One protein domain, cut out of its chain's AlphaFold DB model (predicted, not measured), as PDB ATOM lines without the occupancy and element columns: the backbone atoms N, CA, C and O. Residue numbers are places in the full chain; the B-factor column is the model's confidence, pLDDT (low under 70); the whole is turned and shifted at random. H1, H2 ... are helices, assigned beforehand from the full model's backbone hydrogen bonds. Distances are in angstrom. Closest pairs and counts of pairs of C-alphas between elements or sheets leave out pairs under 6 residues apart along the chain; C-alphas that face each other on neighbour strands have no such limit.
ATOM      1  N   PRO A 200      92.297  -1.315  87.744       69.75
ATOM      2  CA  PRO A 200      93.295  -2.221  88.284       69.75
ATOM      3  C   PRO A 200      92.610  -3.456  88.892       69.75
ATOM      4  O   PRO A 200      91.550  -3.355  89.513       69.75
ATOM      5  N   ALA A 201      93.229  -4.633  88.768       64.81
ATOM      6  CA  ALA A 201      92.670  -5.891  89.284       64.81
ATOM      7  C   ALA A 201      92.368  -5.852  90.800       64.81
ATOM      8  O   ALA A 201      91.411  -6.470  91.276       64.81
ATOM      9  N   LEU A 202      93.168  -5.094  91.560       61.16
ATOM     10  CA  LEU A 202      93.004  -4.909  93.004       61.16
ATOM     11  C   LEU A 202      91.745  -4.100  93.347       61.16
ATOM     12  O   LEU A 202      91.047  -4.426  94.307       61.16
ATOM     13  N   THR A 203      91.387  -3.122  92.517       73.94
ATOM     14  CA  THR A 203      90.216  -2.269  92.732       73.94
ATOM     15  C   THR A 203      88.905  -3.044  92.600       73.94
ATOM     16  O   THR A 203      88.004  -2.879  93.418       73.94
ATOM     17  N   ALA A 204      88.782  -3.936  91.610       78.00
ATOM     18  CA  ALA A 204      87.572  -4.753  91.453       78.00
ATOM     19  C   ALA A 204      87.324  -5.647  92.683       78.00
ATOM     20  O   ALA A 204      86.183  -5.821  93.110       78.00
ATOM     21  N   SER A 205      88.399  -6.158  93.292       77.88
ATOM     22  CA  SER A 205      88.324  -6.950  94.524       77.88
ATOM     23  C   SER A 205      87.891  -6.100  95.727       77.88
ATOM     24  O   SER A 205      87.061  -6.552  96.515       77.88
ATOM     25  N   ALA A 206      88.394  -4.866  95.846       81.75
ATOM     26  CA  ALA A 206      87.982  -3.924  96.891       81.75
ATOM     27  C   ALA A 206      86.494  -3.544  96.770       81.75
ATOM     28  O   ALA A 206      85.749  -3.632  97.749       81.75
ATOM     29  N   LEU A 207      86.024  -3.237  95.555       87.56
ATOM     30  CA  LEU A 207      84.610  -2.952  95.292       87.56
ATOM     31  C   LEU A 207      83.717  -4.164  95.586       87.56
ATOM     32  O   LEU A 207      82.614  -4.004  96.105       87.56
ATOM     33  N   ALA A 208      84.185  -5.378  95.290       87.88
ATOM     34  CA  ALA A 208      83.432  -6.596  95.565       87.88
ATOM     35  C   ALA A 208      83.225  -6.840  97.071       87.88
ATOM     36  O   ALA A 208      82.131  -7.237  97.460       87.88
ATOM     37  N   VAL A 209      84.229  -6.544  97.909       83.88
ATOM     38  CA  VAL A 209      84.136  -6.622  99.384       83.88
ATOM     39  C   VAL A 209      83.144  -5.603  99.961       83.88
ATOM     40  O   VAL A 209      82.553  -5.808 101.021       83.88
ATOM     41  N   GLN A 210      82.964  -4.476  99.276       85.19
ATOM     42  CA  GLN A 210      82.026  -3.426  99.679       85.19
ATOM     43  C   GLN A 210      80.605  -3.666  99.149       85.19
ATOM     44  O   GLN A 210      79.655  -3.046  99.630       85.19
ATOM     45  N   ALA A 211      80.437  -4.562  98.173       86.81
ATOM     46  CA  ALA A 211      79.132  -4.913  97.644       86.81
ATOM     47  C   ALA A 211      78.327  -5.698  98.693       86.81
ATOM     48  O   ALA A 211      78.740  -6.750  99.169       86.81
ATOM     49  N   ASN A 212      77.137  -5.203  99.030       79.75
ATOM     50  CA  ASN A 212      76.257  -5.794 100.041       79.75
ATOM     51  C   ASN A 212      75.300  -6.872  99.489       79.75
ATOM     52  O   ASN A 212      74.463  -7.384 100.231       79.75
ATOM     53  N   LEU A 213      75.399  -7.209  98.198       88.19
ATOM     54  CA  LEU A 213      74.513  -8.158  97.516       88.19
ATOM     55  C   LEU A 213      75.327  -9.286  96.859       88.19
ATOM     56  O   LEU A 213      76.210  -8.981  96.054       88.19
ATOM     57  N   PRO A 214      74.994 -10.576  97.088       91.25
ATOM     58  CA  PRO A 214      75.773 -11.709  96.572       91.25
ATOM     59  C   PRO A 214      76.007 -11.702  95.055       91.25
ATOM     60  O   PRO A 214      77.086 -12.077  94.598       91.25
ATOM     61  N   ALA A 215      75.020 -11.266  94.263       92.50
ATOM     62  CA  ALA A 215      75.153 -11.151  92.810       92.50
ATOM     63  C   ALA A 215      76.154 -10.061  92.395       92.50
ATOM     64  O   ALA A 215      76.967 -10.286  91.500       92.50
ATOM     65  N   ALA A 216      76.140  -8.909  93.075       92.69
ATOM     66  CA  ALA A 216      77.094  -7.832  92.833       92.69
ATOM     67  C   ALA A 216      78.518  -8.251  93.231       92.69
ATOM     68  O   ALA A 216      79.445  -8.076  92.442       92.69
ATOM     69  N   THR A 217      78.681  -8.886  94.398       92.50
ATOM     70  CA  THR A 217      79.966  -9.443  94.850       92.50
ATOM     71  C   THR A 217      80.517 -10.450  93.838       92.50
ATOM     72  O   THR A 217      81.685 -10.364  93.462       92.50
ATOM     73  N   LEU A 218      79.690 -11.386  93.351       92.75
ATOM     74  CA  LEU A 218      80.102 -12.384  92.357       92.75
ATOM     75  C   LEU A 218      80.524 -11.737  91.030       92.75
ATOM     76  O   LEU A 218      81.579 -12.084  90.500       92.75
ATOM     77  N   ALA A 219      79.727 -10.798  90.514       93.38
ATOM     78  CA  ALA A 219      80.011 -10.090  89.269       93.38
ATOM     79  C   ALA A 219      81.362  -9.356  89.333       93.38
ATOM     80  O   ALA A 219      82.236  -9.589  88.498       93.38
ATOM     81  N   LEU A 220      81.572  -8.556  90.383       91.44
ATOM     82  CA  LEU A 220      82.811  -7.799  90.588       91.44
ATOM     83  C   LEU A 220      84.021  -8.713  90.827       91.44
ATOM     84  O   LEU A 220      85.109  -8.448  90.315       91.44
ATOM     85  N   SER A 221      83.832  -9.835  91.530       89.94
ATOM     86  CA  SER A 221      84.893 -10.833  91.726       89.94
ATOM     87  C   SER A 221      85.362 -11.446  90.408       89.94
ATOM     88  O   SER A 221      86.554 -11.678  90.224       89.94
ATOM     89  N   LEU A 222      84.440 -11.731  89.482       89.62
ATOM     90  CA  LEU A 222      84.773 -12.310  88.176       89.62
ATOM     91  C   LEU A 222      85.482 -11.306  87.264       89.62
ATOM     92  O   LEU A 222      86.390 -11.694  86.525       89.62
ATOM     93  N   MET A 223      85.120 -10.024  87.361       88.81
ATOM     94  CA  MET A 223      85.763  -8.944  86.612       88.81
ATOM     95  C   MET A 223      87.237  -8.742  86.988       88.81
ATOM     96  O   MET A 223      88.007  -8.280  86.153       88.81
ATOM     97  N   ALA A 224      87.675  -9.153  88.185       82.25
ATOM     98  CA  ALA A 224      89.049  -8.948  88.664       82.25
ATOM     99  C   ALA A 224      90.155  -9.580  87.781       82.25
ATOM    100  O   ALA A 224      91.331  -9.275  87.968       82.25
ATOM    101  N   ARG A 225      89.815 -10.452  86.816       75.69
ATOM    102  CA  ARG A 225      90.775 -11.062  85.865       75.69
ATOM    103  C   ARG A 225      91.000 -10.271  84.591       75.69
ATOM    104  O   ARG A 225      91.950 -10.574  83.874       75.69
ATOM    105  N   ALA A 226      90.096  -9.364  84.259       74.06
ATOM    106  CA  ALA A 226      90.051  -8.742  82.951       74.06
ATOM    107  C   ALA A 226      90.215  -7.233  83.094       74.06
ATOM    108  O   ALA A 226      89.621  -6.607  83.969       74.06
ATOM    109  N   ARG A 227      91.009  -6.640  82.201       75.62
ATOM    110  CA  ARG A 227      90.984  -5.191  82.018       75.62
ATOM    111  C   ARG A 227      89.646  -4.850  81.380       75.62
ATOM    112  O   ARG A 227      89.311  -5.396  80.333       75.62
ATOM    113  N   GLY A 228      88.887  -3.975  82.016       78.06
ATOM    114  CA  GLY A 228      87.628  -3.497  81.471       78.06
ATOM    115  C   GLY A 228      87.305  -2.094  81.951       78.06
ATOM    116  O   GLY A 228      88.100  -1.503  82.693       78.06
ATOM    117  N   PRO A 229      86.166  -1.555  81.494       88.31
ATOM    118  CA  PRO A 229      85.805  -0.174  81.752       88.31
ATOM    119  C   PRO A 229      85.655   0.076  83.251       88.31
ATOM    120  O   PRO A 229      85.176  -0.791  83.992       88.31
ATOM    121  N   GLY A 230      86.034   1.280  83.683       89.44
ATOM    122  CA  GLY A 230      85.704   1.781  85.011       89.44
ATOM    123  C   GLY A 230      84.187   1.873  85.232       89.44
ATOM    124  O   GLY A 230      83.408   1.806  84.277       89.44
ATOM    125  N   PRO A 231      83.731   2.050  86.484       93.19
ATOM    126  CA  PRO A 231      82.303   2.113  86.802       93.19
ATOM    127  C   PRO A 231      81.585   3.262  86.080       93.19
ATOM    128  O   PRO A 231      80.421   3.120  85.706       93.19
ATOM    129  N   LEU A 232      82.273   4.384  85.848       93.94
ATOM    130  CA  LEU A 232      81.716   5.515  85.113       93.94
ATOM    131  C   LEU A 232      81.483   5.175  83.633       93.94
ATOM    132  O   LEU A 232      80.365   5.328  83.144       93.94
ATOM    133  N   ASP A 233      82.492   4.637  82.944       92.56
ATOM    134  CA  ASP A 233      82.354   4.207  81.545       92.56
ATOM    135  C   ASP A 233      81.316   3.101  81.389       92.56
ATOM    136  O   ASP A 233      80.542   3.104  80.436       92.56
ATOM    137  N   ALA A 234      81.242   2.180  82.351       93.69
ATOM    138  CA  ALA A 234      80.217   1.153  82.360       93.69
ATOM    139  C   ALA A 234      78.809   1.744  82.482       93.69
ATOM    140  O   ALA A 234      77.903   1.315  81.772       93.69
ATOM    141  N   ALA A 235      78.613   2.747  83.342       95.19
ATOM    142  CA  ALA A 235      77.328   3.430  83.469       95.19
ATOM    143  C   ALA A 235      76.936   4.138  82.168       95.19
ATOM    144  O   ALA A 235      75.805   3.976  81.708       95.19
ATOM    145  N   VAL A 236      77.870   4.874  81.556       95.31
ATOM    146  CA  VAL A 236      77.648   5.565  80.278       95.31
ATOM    147  C   VAL A 236      77.330   4.562  79.173       95.31
ATOM    148  O   VAL A 236      76.326   4.722  78.483       95.31
ATOM    149  N   ALA A 237      78.120   3.493  79.050       94.06
ATOM    150  CA  ALA A 237      77.896   2.449  78.062       94.06
ATOM    151  C   ALA A 237      76.520   1.798  78.247       94.06
ATOM    152  O   ALA A 237      75.756   1.712  77.293       94.06
ATOM    153  N   LEU A 238      76.151   1.386  79.462       95.31
ATOM    154  CA  LEU A 238      74.858   0.739  79.710       95.31
ATOM    155  C   LEU A 238      73.669   1.672  79.429       95.31
ATOM    156  O   LEU A 238      72.656   1.219  78.900       95.31
ATOM    157  N   LEU A 239      73.791   2.964  79.747       95.31
ATOM    158  CA  LEU A 239      72.773   3.965  79.412       95.31
ATOM    159  C   LEU A 239      72.659   4.171  77.895       95.31
ATOM    160  O   LEU A 239      71.547   4.209  77.376       95.31
ATOM    161  N   ALA A 240      73.788   4.241  77.183       94.00
ATOM    162  CA  ALA A 240      73.819   4.371  75.725       94.00
ATOM    163  C   ALA A 240      73.216   3.148  75.010       94.00
ATOM    164  O   ALA A 240      72.579   3.294  73.973       94.00
ATOM    165  N   HIS A 241      73.332   1.954  75.601       92.62
ATOM    166  CA  HIS A 241      72.684   0.728  75.118       92.62
ATOM    167  C   HIS A 241      71.211   0.603  75.558       92.62
ATOM    168  O   HIS A 241      70.625  -0.476  75.485       92.62
ATOM    169  N   GLY A 242      70.600   1.686  76.046       94.69
ATOM    170  CA  GLY A 242      69.172   1.740  76.352       94.69
ATOM    171  C   GLY A 242      68.761   1.027  77.641       94.69
ATOM    172  O   GLY A 242      67.565   0.833  77.869       94.69
ATOM    173  N   VAL A 243      69.698   0.640  78.519       94.88
ATOM    174  CA  VAL A 243      69.319   0.051  79.810       94.88
ATOM    175  C   VAL A 243      68.627   1.128  80.655       94.88
ATOM    176  O   VAL A 243      69.235   2.161  80.949       94.88
ATOM    177  N   PRO A 244      67.373   0.914  81.107       96.12
ATOM    178  CA  PRO A 244      66.626   1.956  81.795       96.12
ATOM    179  C   PRO A 244      67.348   2.447  83.050       96.12
ATOM    180  O   PRO A 244      67.751   1.651  83.902       96.12
ATOM    181  N   LEU A 245      67.412   3.767  83.223       95.12
ATOM    182  CA  LEU A 245      68.059   4.417  84.367       95.12
ATOM    183  C   LEU A 245      67.552   3.874  85.711       95.12
ATOM    184  O   LEU A 245      68.340   3.572  86.607       95.12
ATOM    185  N   ARG A 246      66.235   3.648  85.830       95.19
ATOM    186  CA  ARG A 246      65.632   3.022  87.019       95.19
ATOM    187  C   ARG A 246      66.213   1.635  87.292       95.19
ATOM    188  O   ARG A 246      66.420   1.291  88.446       95.19
ATOM    189  N   ARG A 247      66.493   0.826  86.267       94.50
ATOM    190  CA  ARG A 247      67.106  -0.500  86.433       94.50
ATOM    191  C   ARG A 247      68.556  -0.368  86.907       94.50
ATOM    192  O   ARG A 247      68.895  -0.980  87.915       94.50
ATOM    193  N   LEU A 248      69.357   0.486  86.263       94.75
ATOM    194  CA  LEU A 248      70.766   0.731  86.623       94.75
ATOM    195  C   LEU A 248      70.955   1.372  88.003       94.75
ATOM    196  O   LEU A 248      72.011   1.245  88.619       94.75
ATOM    197  N   ALA A 249      69.933   2.038  88.536       94.81
ATOM    198  CA  ALA A 249      69.981   2.558  89.895       94.81
ATOM    199  C   ALA A 249      69.977   1.452  90.971       94.81
ATOM    200  O   ALA A 249      70.175   1.739  92.146       94.81
ATOM    201  N   GLY A 250      69.718   0.188  90.620       93.00
ATOM    202  CA  GLY A 250      69.955  -0.941  91.520       93.00
ATOM    203  C   GLY A 250      71.401  -1.422  91.432       93.00
ATOM    204  O   GLY A 250      71.843  -1.780  90.346       93.00
ATOM    205  N   THR A 251      72.101  -1.497  92.568       91.44
ATOM    206  CA  THR A 251      73.498  -1.965  92.648       91.44
ATOM    207  C   THR A 251      73.708  -3.313  91.963       91.44
ATOM    208  O   THR A 251      74.598  -3.450  91.134       91.44
ATOM    209  N   GLU A 252      72.844  -4.291  92.242       92.50
ATOM    210  CA  GLU A 252      72.906  -5.613  91.610       92.50
ATOM    211  C   GLU A 252      72.782  -5.537  90.084       92.50
ATOM    212  O   GLU A 252      73.632  -6.062  89.369       92.50
ATOM    213  N   ALA A 253      71.762  -4.846  89.570       93.25
ATOM    214  CA  ALA A 253      71.535  -4.732  88.132       93.25
ATOM    215  C   ALA A 253      72.665  -3.975  87.418       93.25
ATOM    216  O   ALA A 253      73.037  -4.353  86.308       93.25
ATOM    217  N   PHE A 254      73.222  -2.941  88.056       95.50
ATOM    218  CA  PHE A 254      74.387  -2.231  87.543       95.50
ATOM    219  C   PHE A 254      75.617  -3.139  87.473       95.50
ATOM    220  O   PHE A 254      76.215  -3.241  86.409       95.50
ATOM    221  N   CYS A 255      75.968  -3.842  88.554       94.56
ATOM    222  CA  CYS A 255      77.133  -4.730  88.574       94.56
ATOM    223  C   CYS A 255      77.011  -5.890  87.579       94.56
ATOM    224  O   CYS A 255      77.998  -6.247  86.944       94.56
ATOM    225  N   LEU A 256      75.813  -6.460  87.411       94.00
ATOM    226  CA  LEU A 256      75.565  -7.503  86.413       94.00
ATOM    227  C   LEU A 256      75.703  -6.963  84.986       94.00
ATOM    228  O   LEU A 256      76.381  -7.579  84.171       94.00
ATOM    229  N   GLY A 257      75.110  -5.799  84.696       94.00
ATOM    230  CA  GLY A 257      75.259  -5.145  83.395       94.00
ATOM    231  C   GLY A 257      76.715  -4.786  83.106       94.00
ATOM    232  O   GLY A 257      77.209  -5.039  82.013       94.00
ATOM    233  N   TRP A 258      77.427  -4.276  84.111       93.94
ATOM    234  CA  TRP A 258      78.841  -3.935  84.015       93.94
ATOM    235  C   TRP A 258      79.698  -5.164  83.723       93.94
ATOM    236  O   TRP A 258      80.479  -5.143  82.777       93.94
ATOM    237  N   ALA A 259      79.507  -6.262  84.456       92.81
ATOM    238  CA  ALA A 259      80.181  -7.521  84.158       92.81
ATOM    239  C   ALA A 259      79.787  -8.079  82.779       92.81
ATOM    240  O   ALA A 259      80.611  -8.699  82.115       92.81
ATOM    241  N   GLY A 260      78.566  -7.814  82.307       92.25
ATOM    242  CA  GLY A 260      78.109  -8.149  80.957       92.25
ATOM    243  C   GLY A 260      78.873  -7.444  79.831       92.25
ATOM    244  O   GLY A 260      78.914  -7.966  78.719       92.25
ATOM    245  N   LEU A 261      79.546  -6.322  80.117       91.25
ATOM    246  CA  LEU A 261      80.448  -5.656  79.167       91.25
ATOM    247  C   LEU A 261      81.755  -6.436  78.940       91.25
ATOM    248  O   LEU A 261      82.507  -6.123  78.018       91.25
ATOM    249  N   PHE A 262      82.040  -7.449  79.764       88.38
ATOM    250  CA  PHE A 262      83.215  -8.297  79.622       88.38
ATOM    251  C   PHE A 262      82.882  -9.539  78.788       88.38
ATOM    252  O   PHE A 262      81.929 -10.266  79.108       88.38
ATOM    253  N   PRO A 263      83.690  -9.851  77.759       86.06
ATOM    254  CA  PRO A 263      83.493 -11.045  76.950       86.06
ATOM    255  C   PRO A 263      83.406 -12.314  77.808       86.06
ATOM    256  O   PRO A 263      84.302 -12.621  78.593       86.06
ATOM    257  N   GLY A 264      82.309 -13.057  77.657       87.12
ATOM    258  CA  GLY A 264      82.104 -14.347  78.318       87.12
ATOM    259  C   GLY A 264      81.623 -14.299  79.773       87.12
ATOM    260  O   GLY A 264      81.407 -15.368  80.339       87.12
ATOM    261  N   LEU A 265      81.414 -13.123  80.384       88.81
ATOM    262  CA  LEU A 265      80.895 -13.025  81.762       88.81
ATOM    263  C   LEU A 265      79.378 -12.799  81.853       88.81
ATOM    264  O   LEU A 265      78.764 -13.289  82.799       88.81
ATOM    265  N   GLY A 266      78.772 -12.116  80.875       89.19
ATOM    266  CA  GLY A 266      77.339 -11.784  80.886       89.19
ATOM    267  C   GLY A 266      76.424 -13.006  80.987       89.19
ATOM    268  O   GLY A 266      75.748 -13.183  81.998       89.19
ATOM    269  N   ALA A 267      76.460 -13.892  79.986       91.06
ATOM    270  CA  ALA A 267      75.576 -15.060  79.937       91.06
ATOM    271  C   ALA A 267      75.699 -15.976  81.176       91.06
ATOM    272  O   ALA A 267      74.668 -16.350  81.739       91.06
ATOM    273  N   PRO A 268      76.907 -16.293  81.694       92.56
ATOM    274  CA  PRO A 268      77.008 -17.052  82.936       92.56
ATOM    275  C   PRO A 268      76.416 -16.349  84.164       92.56
ATOM    276  O   PRO A 268      75.850 -17.008  85.035       92.56
ATOM    277  N   LEU A 269      76.530 -15.025  84.275       92.81
ATOM    278  CA  LEU A 269      75.960 -14.288  85.405       92.81
ATOM    279  C   LEU A 269      74.436 -14.192  85.328       92.81
ATOM    280  O   LEU A 269      73.761 -14.391  86.339       92.81
ATOM    281  N   GLU A 270      73.888 -13.939  84.142       91.75
ATOM    282  CA  GLU A 270      72.440 -13.925  83.911       91.75
ATOM    283  C   GLU A 270      71.816 -15.280  84.227       91.75
ATOM    284  O   GLU A 270      70.817 -15.358  84.947       91.75
ATOM    285  N   GLU A 271      72.463 -16.353  83.777       92.75
ATOM    286  CA  GLU A 271      72.067 -17.714  84.101       92.75
ATOM    287  C   GLU A 271      72.106 -17.962  85.615       92.75
ATOM    288  O   GLU A 271      71.156 -18.506  86.169       92.75
ATOM    289  N   ALA A 272      73.138 -17.499  86.327       92.69
ATOM    290  CA  ALA A 272      73.207 -17.652  87.781       92.69
ATOM    291  C   ALA A 272      72.062 -16.933  88.508       92.69
ATOM    292  O   ALA A 272      71.477 -17.486  89.438       92.69
ATOM    293  N   VAL A 273      71.718 -15.717  88.080       92.88
ATOM    294  CA  VAL A 273      70.595 -14.953  88.643       92.88
ATOM    295  C   VAL A 273      69.264 -15.638  88.338       92.88
ATOM    296  O   VAL A 273      68.391 -15.687  89.203       92.88
ATOM    297  N   ARG A 274      69.111 -16.198  87.134       92.62
ATOM    298  CA  ARG A 274      67.932 -16.981  86.751       92.62
ATOM    299  C   ARG A 274      67.782 -18.213  87.644       92.62
ATOM    300  O   ARG A 274      66.723 -18.395  88.231       92.62
ATOM    301  N   LEU A 275      68.850 -18.997  87.808       92.44
ATOM    302  CA  LEU A 275      68.883 -20.179  88.676       92.44
ATOM    303  C   LEU A 275      68.593 -19.820  90.145       92.44
ATOM    304  O   LEU A 275      67.854 -20.533  90.818       92.44
ATOM    305  N   ALA A 276      69.122 -18.694  90.637       90.62
ATOM    306  CA  ALA A 276      68.912 -18.227  92.010       90.62
ATOM    307  C   ALA A 276      67.455 -17.847  92.323       90.62
ATOM    308  O   ALA A 276      67.040 -17.919  93.478       90.62
ATOM    309  N   ARG A 277      66.679 -17.438  91.311       89.44
ATOM    310  CA  ARG A 277      65.262 -17.063  91.459       89.44
ATOM    311  C   ARG A 277      64.306 -18.263  91.471       89.44
ATOM    312  O   ARG A 277      63.124 -18.061  91.726       89.44
ATOM    313  N   GLY A 278      64.807 -19.481  91.254       79.94
ATOM    314  CA  GLY A 278      64.037 -20.727  91.317       79.94
ATOM    315  C   GLY A 278      63.630 -21.292  89.949       79.94
ATOM    316  O   GLY A 278      63.799 -20.647  88.915       79.94
ATOM    317  N   GLY A 279      63.109 -22.526  89.955       67.06
ATOM    318  CA  GLY A 279      62.601 -23.219  88.758       67.06
ATOM    319  C   GLY A 279      63.668 -23.899  87.894       67.06
ATOM    320  O   GLY A 279      63.494 -24.015  86.683       67.06
ATOM    321  N   ALA A 280      64.793 -24.304  88.484       68.62
ATOM    322  CA  ALA A 280      65.889 -24.933  87.761       68.62
ATOM    323  C   ALA A 280      66.136 -26.373  88.203       68.62
ATOM    324  O   ALA A 280      66.068 -26.685  89.389       68.62
ATOM    325  N   GLU A 281      66.506 -27.212  87.241       88.19
ATOM    326  CA  GLU A 281      67.022 -28.551  87.492       88.19
ATOM    327  C   GLU A 281      68.293 -28.476  88.355       88.19
ATOM    328  O   GLU A 281      69.226 -27.712  88.069       88.19
ATOM    329  N   LEU A 282      68.327 -29.269  89.427       90.69
ATOM    330  CA  LEU A 282      69.404 -29.267  90.415       90.69
ATOM    331  C   LEU A 282      70.781 -29.531  89.787       90.69
ATOM    332  O   LEU A 282      71.770 -28.899  90.177       90.69
ATOM    333  N   GLY A 283      70.841 -30.406  88.777       91.38
ATOM    334  CA  GLY A 283      72.060 -30.696  88.021       91.38
ATOM    335  C   GLY A 283      72.654 -29.443  87.386       91.38
ATOM    336  O   GLY A 283      73.818 -29.114  87.633       91.38
ATOM    337  N   ARG A 284      71.824 -28.675  86.672       92.69
ATOM    338  CA  ARG A 284      72.218 -27.416  86.027       92.69
ATOM    339  C   ARG A 284      72.675 -26.369  87.042       92.69
ATOM    340  O   ARG A 284      73.671 -25.686  86.810       92.69
ATOM    341  N   LEU A 285      72.005 -26.273  88.196       93.69
ATOM    342  CA  LEU A 285      72.415 -25.374  89.281       93.69
ATOM    343  C   LEU A 285      73.820 -25.713  89.798       93.69
ATOM    344  O   LEU A 285      74.667 -24.824  89.935       93.69
ATOM    345  N   LEU A 286      74.076 -26.990  90.089       93.06
ATOM    346  CA  LEU A 286      75.351 -27.448  90.643       93.06
ATOM    347  C   LEU A 286      76.492 -27.348  89.628       93.06
ATOM    348  O   LEU A 286      77.589 -26.916  89.991       93.06
ATOM    349  N   GLU A 287      76.252 -27.722  88.372       92.75
ATOM    350  CA  GLU A 287      77.230 -27.611  87.290       92.75
ATOM    351  C   GLU A 287      77.640 -26.153  87.068       92.75
ATOM    352  O   GLU A 287      78.825 -25.807  87.181       92.75
ATOM    353  N   HIS A 288      76.652 -25.281  86.861       93.44
ATOM    354  CA  HIS A 288      76.880 -23.864  86.614       93.44
ATOM    355  C   HIS A 288      77.549 -23.175  87.805       93.44
ATOM    356  O   HIS A 288      78.541 -22.453  87.665       93.44
ATOM    357  N   GLY A 289      77.070 -23.467  89.016       93.31
ATOM    358  CA  GLY A 289      77.653 -22.949  90.245       93.31
ATOM    359  C   GLY A 289      79.113 -23.362  90.429       93.31
ATOM    360  O   GLY A 289      79.934 -22.549  90.857       93.31
ATOM    361  N   ARG A 290      79.495 -24.589  90.061       92.12
ATOM    362  CA  ARG A 290      80.896 -25.039  90.120       92.12
ATOM    363  C   ARG A 290      81.776 -24.336  89.098       92.12
ATOM    364  O   ARG A 290      82.906 -23.978  89.448       92.12
ATOM    365  N   ALA A 291      81.282 -24.140  87.877       92.88
ATOM    366  CA  ALA A 291      81.996 -23.412  86.834       92.88
ATOM    367  C   ALA A 291      82.287 -21.971  87.282       92.88
ATOM    368  O   ALA A 291      83.442 -21.534  87.256       92.88
ATOM    369  N   LEU A 292      81.277 -21.280  87.819       93.06
ATOM    370  CA  LEU A 292      81.423 -19.934  88.377       93.06
ATOM    371  C   LEU A 292      82.338 -19.900  89.600       93.06
ATOM    372  O   LEU A 292      83.203 -19.030  89.696       93.06
ATOM    373  N   ALA A 293      82.211 -20.869  90.512       91.38
ATOM    374  CA  ALA A 293      83.085 -20.947  91.675       91.38
ATOM    375  C   ALA A 293      84.553 -21.118  91.278       91.38
ATOM    376  O   ALA A 293      85.431 -20.507  91.884       91.38
ATOM    377  N   LEU A 294      84.834 -21.923  90.252       90.31
ATOM    378  CA  LEU A 294      86.182 -22.091  89.723       90.31
ATOM    379  C   LEU A 294      86.685 -20.818  89.029       90.31
ATOM    380  O   LEU A 294      87.831 -20.423  89.252       90.31
ATOM    381  N   ALA A 295      85.852 -20.172  88.209       90.62
ATOM    382  CA  ALA A 295      86.202 -18.930  87.523       90.62
ATOM    383  C   ALA A 295      86.539 -17.810  88.519       90.62
ATOM    384  O   ALA A 295      87.596 -17.184  88.415       90.62
ATOM    385  N   CYS A 296      85.702 -17.637  89.539       89.12
ATOM    386  CA  CYS A 296      85.893 -16.671  90.612       89.12
ATOM    387  C   CYS A 296      87.094 -17.032  91.500       89.12
ATOM    388  O   CYS A 296      87.896 -16.169  91.834       89.12
ATOM    389  N   ALA A 297      87.301 -18.312  91.828       86.12
ATOM    390  CA  ALA A 297      88.485 -18.752  92.568       86.12
ATOM    391  C   ALA A 297      89.787 -18.442  91.818       86.12
ATOM    392  O   ALA A 297      90.781 -18.056  92.429       86.12
ATOM    393  N   ARG A 298      89.791 -18.617  90.490       86.69
ATOM    394  CA  ARG A 298      90.912 -18.218  89.629       86.69
ATOM    395  C   ARG A 298      91.071 -16.700  89.600       86.69
ATOM    396  O   ARG A 298      92.203 -16.238  89.587       86.69
ATOM    397  N   ALA A 299      89.972 -15.946  89.643       85.12
ATOM    398  CA  ALA A 299      89.999 -14.487  89.681       85.12
ATOM    399  C   ALA A 299      90.649 -13.935  90.940       85.12
ATOM    400  O   ALA A 299      91.641 -13.219  90.858       85.12
ATOM    401  N   ILE A 300      90.172 -14.398  92.090       81.00
ATOM    402  CA  ILE A 300      90.688 -14.032  93.410       81.00
ATOM    403  C   ILE A 300      92.165 -14.446  93.579       81.00
ATOM    404  O   ILE A 300      92.910 -13.850  94.350       81.00
ATOM    405  N   ARG A 301      92.619 -15.499  92.886       79.44
ATOM    406  CA  ARG A 301      94.035 -15.909  92.901       79.44
ATOM    407  C   ARG A 301      94.907 -15.091  91.956       79.44
ATOM    408  O   ARG A 301      96.065 -14.870  92.281       79.44
ATOM    409  N   ALA A 302      94.376 -14.695  90.801       77.38
ATOM    410  CA  ALA A 302      95.103 -13.919  89.800       77.38
ATOM    411  C   ALA A 302      95.345 -12.471  90.243       77.38
ATOM    412  O   ALA A 302      96.306 -11.855  89.799       77.38
ATOM    413  N   SER A 303      94.532 -11.943  91.159       69.00
ATOM    414  CA  SER A 303      94.697 -10.604  91.728       69.00
ATOM    415  C   SER A 303      95.895 -10.466  92.689       69.00
ATOM    416  O   SER A 303      95.941  -9.497  93.442       69.00
ATOM    417  N   ARG A 304      96.867 -11.402  92.708       61.94
ATOM    418  CA  ARG A 304      97.937 -11.454  93.722       61.94
ATOM    419  C   ARG A 304      99.384 -11.459  93.242       61.94
ATOM    420  O   ARG A 304      99.803 -12.316  92.471       61.94
ATOM    421  N   LEU A 305     100.146 -10.627  93.957       48.50
ATOM    422  CA  LEU A 305     101.539 -10.785  94.379       48.50
ATOM    423  C   LEU A 305     101.583 -11.712  95.628       48.50
ATOM    424  O   LEU A 305     101.164 -11.321  96.713       48.50
ATOM    425  N   GLY A 306     102.025 -12.967  95.505       44.72
ATOM    426  CA  GLY A 306     102.564 -13.787  96.617       44.72
ATOM    427  C   GLY A 306     101.644 -14.375  97.717       44.72
ATOM    428  O   GLY A 306     101.796 -15.557  98.030       44.72
ATOM    429  N   HIS A 307     100.693 -13.642  98.329       53.34
ATOM    430  CA  HIS A 307     100.049 -14.088  99.594       53.34
ATOM    431  C   HIS A 307      98.562 -13.751  99.783       53.34
ATOM    432  O   HIS A 307      98.191 -12.591  99.721       53.34
ATOM    433  N   ILE A 308      97.744 -14.765 100.124       59.72
ATOM    434  CA  ILE A 308      96.792 -14.842 101.272       59.72
ATOM    435  C   ILE A 308      96.233 -13.605 102.038       59.72
ATOM    436  O   ILE A 308      95.771 -13.852 103.145       59.72
ATOM    437  N   ASP A 309      96.268 -12.340 101.590       71.62
ATOM    438  CA  ASP A 309      95.713 -11.169 102.310       71.62
ATOM    439  C   ASP A 309      94.251 -11.315 102.813       71.62
ATOM    440  O   ASP A 309      93.451 -12.090 102.276       71.62
ATOM    441  N   ARG A 310      93.899 -10.559 103.868       74.25
ATOM    442  CA  ARG A 310      92.573 -10.593 104.523       74.25
ATOM    443  C   ARG A 310      91.431 -10.241 103.563       74.25
ATOM    444  O   ARG A 310      90.375 -10.868 103.619       74.25
ATOM    445  N   SER A 311      91.655  -9.298 102.648       72.62
ATOM    446  CA  SER A 311      90.650  -8.842 101.681       72.62
ATOM    447  C   SER A 311      90.212  -9.957 100.738       72.62
ATOM    448  O   SER A 311      89.015 -10.169 100.559       72.62
ATOM    449  N   SER A 312      91.140 -10.759 100.202       75.12
ATOM    450  CA  SER A 312      90.725 -11.877  99.346       75.12
ATOM    451  C   SER A 312      90.101 -13.032 100.135       75.12
ATOM    452  O   SER A 312      89.294 -13.773  99.578       75.12
ATOM    453  N   GLN A 313      90.478 -13.232 101.406       76.94
ATOM    454  CA  GLN A 313      89.807 -14.221 102.264       76.94
ATOM    455  C   GLN A 313      88.347 -13.833 102.467       76.94
ATOM    456  O   GLN A 313      87.459 -14.665 102.282       76.94
ATOM    457  N   ARG A 314      88.105 -12.556 102.776       80.00
ATOM    458  CA  ARG A 314      86.765 -11.988 102.891       80.00
ATOM    459  C   ARG A 314      85.991 -12.119 101.583       80.00
ATOM    460  O   ARG A 314      84.896 -12.670 101.592       80.00
ATOM    461  N   LEU A 315      86.606 -11.753 100.461       81.00
ATOM    462  CA  LEU A 315      85.999 -11.891  99.140       81.00
ATOM    463  C   LEU A 315      85.618 -13.341  98.823       81.00
ATOM    464  O   LEU A 315      84.533 -13.614  98.323       81.00
ATOM    465  N   TRP A 316      86.480 -14.301  99.160       84.19
ATOM    466  CA  TRP A 316      86.169 -15.716  98.994       84.19
ATOM    467  C   TRP A 316      84.969 -16.138  99.846       84.19
ATOM    468  O   TRP A 316      84.095 -16.867  99.371       84.19
ATOM    469  N   LEU A 317      84.918 -15.691 101.103       80.75
ATOM    470  CA  LEU A 317      83.816 -15.989 102.013       80.75
ATOM    471  C   LEU A 317      82.497 -15.389 101.520       80.75
ATOM    472  O   LEU A 317      81.481 -16.084 101.581       80.75
ATOM    473  N   GLU A 318      82.512 -14.152 101.027       82.69
ATOM    474  CA  GLU A 318      81.339 -13.406 100.555       82.69
ATOM    475  C   GLU A 318      80.866 -13.866  99.167       82.69
ATOM    476  O   GLU A 318      79.662 -13.975  98.940       82.69
ATOM    477  N   ALA A 319      81.778 -14.231  98.262       83.94
ATOM    478  CA  ALA A 319      81.429 -14.663  96.910       83.94
ATOM    479  C   ALA A 319      81.122 -16.168  96.809       83.94
ATOM    480  O   ALA A 319      80.152 -16.534  96.151       83.94
ATOM    481  N   LEU A 320      81.922 -17.054  97.429       83.50
ATOM    482  CA  LEU A 320      82.003 -18.483  97.056       83.50
ATOM    483  C   LEU A 320      81.616 -19.514  98.120       83.50
ATOM    484  O   LEU A 320      81.585 -20.710  97.805       83.50
ATOM    485  N   GLY A 321      81.386 -19.108  99.370       80.56
ATOM    486  CA  GLY A 321      81.015 -20.034 100.448       80.56
ATOM    487  C   GLY A 321      81.876 -21.323 100.478       80.56
ATOM    488  O   GLY A 321      83.099 -21.257 100.315       80.56
TER     489      GLY A 321
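AT A GLANCE: This is residues 200 to 321 of the 754 residues of an uncharacterized protein of Anaeromyxobacter sp. Red267 (UniProt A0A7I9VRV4). What picture do these atoms make? Helices gather round H2 in the middle, with H1, H5, H7 and H8 packing on it, and the long H7 runs along one side. H3 packs across H5 on the other side, with the short H4 near it, while H6 folds back from H5 toward H7. What is it made of? The printed part has 122 residues with eight named helices, H1 to H8 in that order, and no named strand; the class is all helix. It is compact, with a radius of gyration of the C-alphas of 14.1 A, and spans 42 by 37 by 24 A.

IN THESE COORDINATES: Where do the first helices lie? H1 is residues 201 to 210, 15.1 A long, from C-alpha 201 at (92.670, -5.891, 89.284). H2 is residues 214 to 223, 14.4 A, and H3 residues 231 to 240, 14.1 A. What follows? H4 is residues 245 to 248, 5.1 A; H5 is residues 251 to 260, 14.0 A; H6 is residues 266 to 276, 15.4 A. Which helix is longest, and where does the last one end? H7, residues 282 to 302, measures 29.9 A; H8, residues 310 to 320, measures 15.2 A and ends with C-alpha 320 at (82.003, -18.483, 97.056).

HOW THE PARTS SIT: What surrounds H2? H1 and H2 form a hairpin and touch, closest at the C-alphas of Ala 208 and Thr 217, 4.5 A, at a shallow tilt of 5 degrees, opposite ways. H2 touches H8, closest C-alphas Leu 218 and Ala 319, 5.3 A, and touches H7 with that helix's residues 295 to 300 alone, closest C-alphas Leu 222 and Cys 296, 5.1 A. How does H5 join in? H2, H5 and H6 form a bundle, three helices side by side; H2 and H5 touch at a shallow tilt of 30 degrees, the same way, closest C-alphas Ala 216 and Glu 252, 4.9 A. H3 touches H5 about perpendicular, 81 degrees, closest C-alphas Ala 234 and Trp 258, 5.5 A; H4 and H5 only just touch, only at the corner, with 3 pairs of C-alphas within 8 A. What of the backbones? Every O i to N i+4 pair is within hydrogen-bond range in H2, H3, H5, H6, H7 and H8, and 5 of 6 in H1; H4 is too short for such a pair.

THE WHOLE: How far does it reach? The C-alphas of Gly 242 and Gly 306, the two farthest apart, are 42.0 A apart, and residues 277 to 283 stand free. Is it unbroken and sure? The printed part has no cut and no long link. Mean pLDDT of the printed part is 86.0; residues 200 to 202, 279 to 280 and 303 to 308 are under 70.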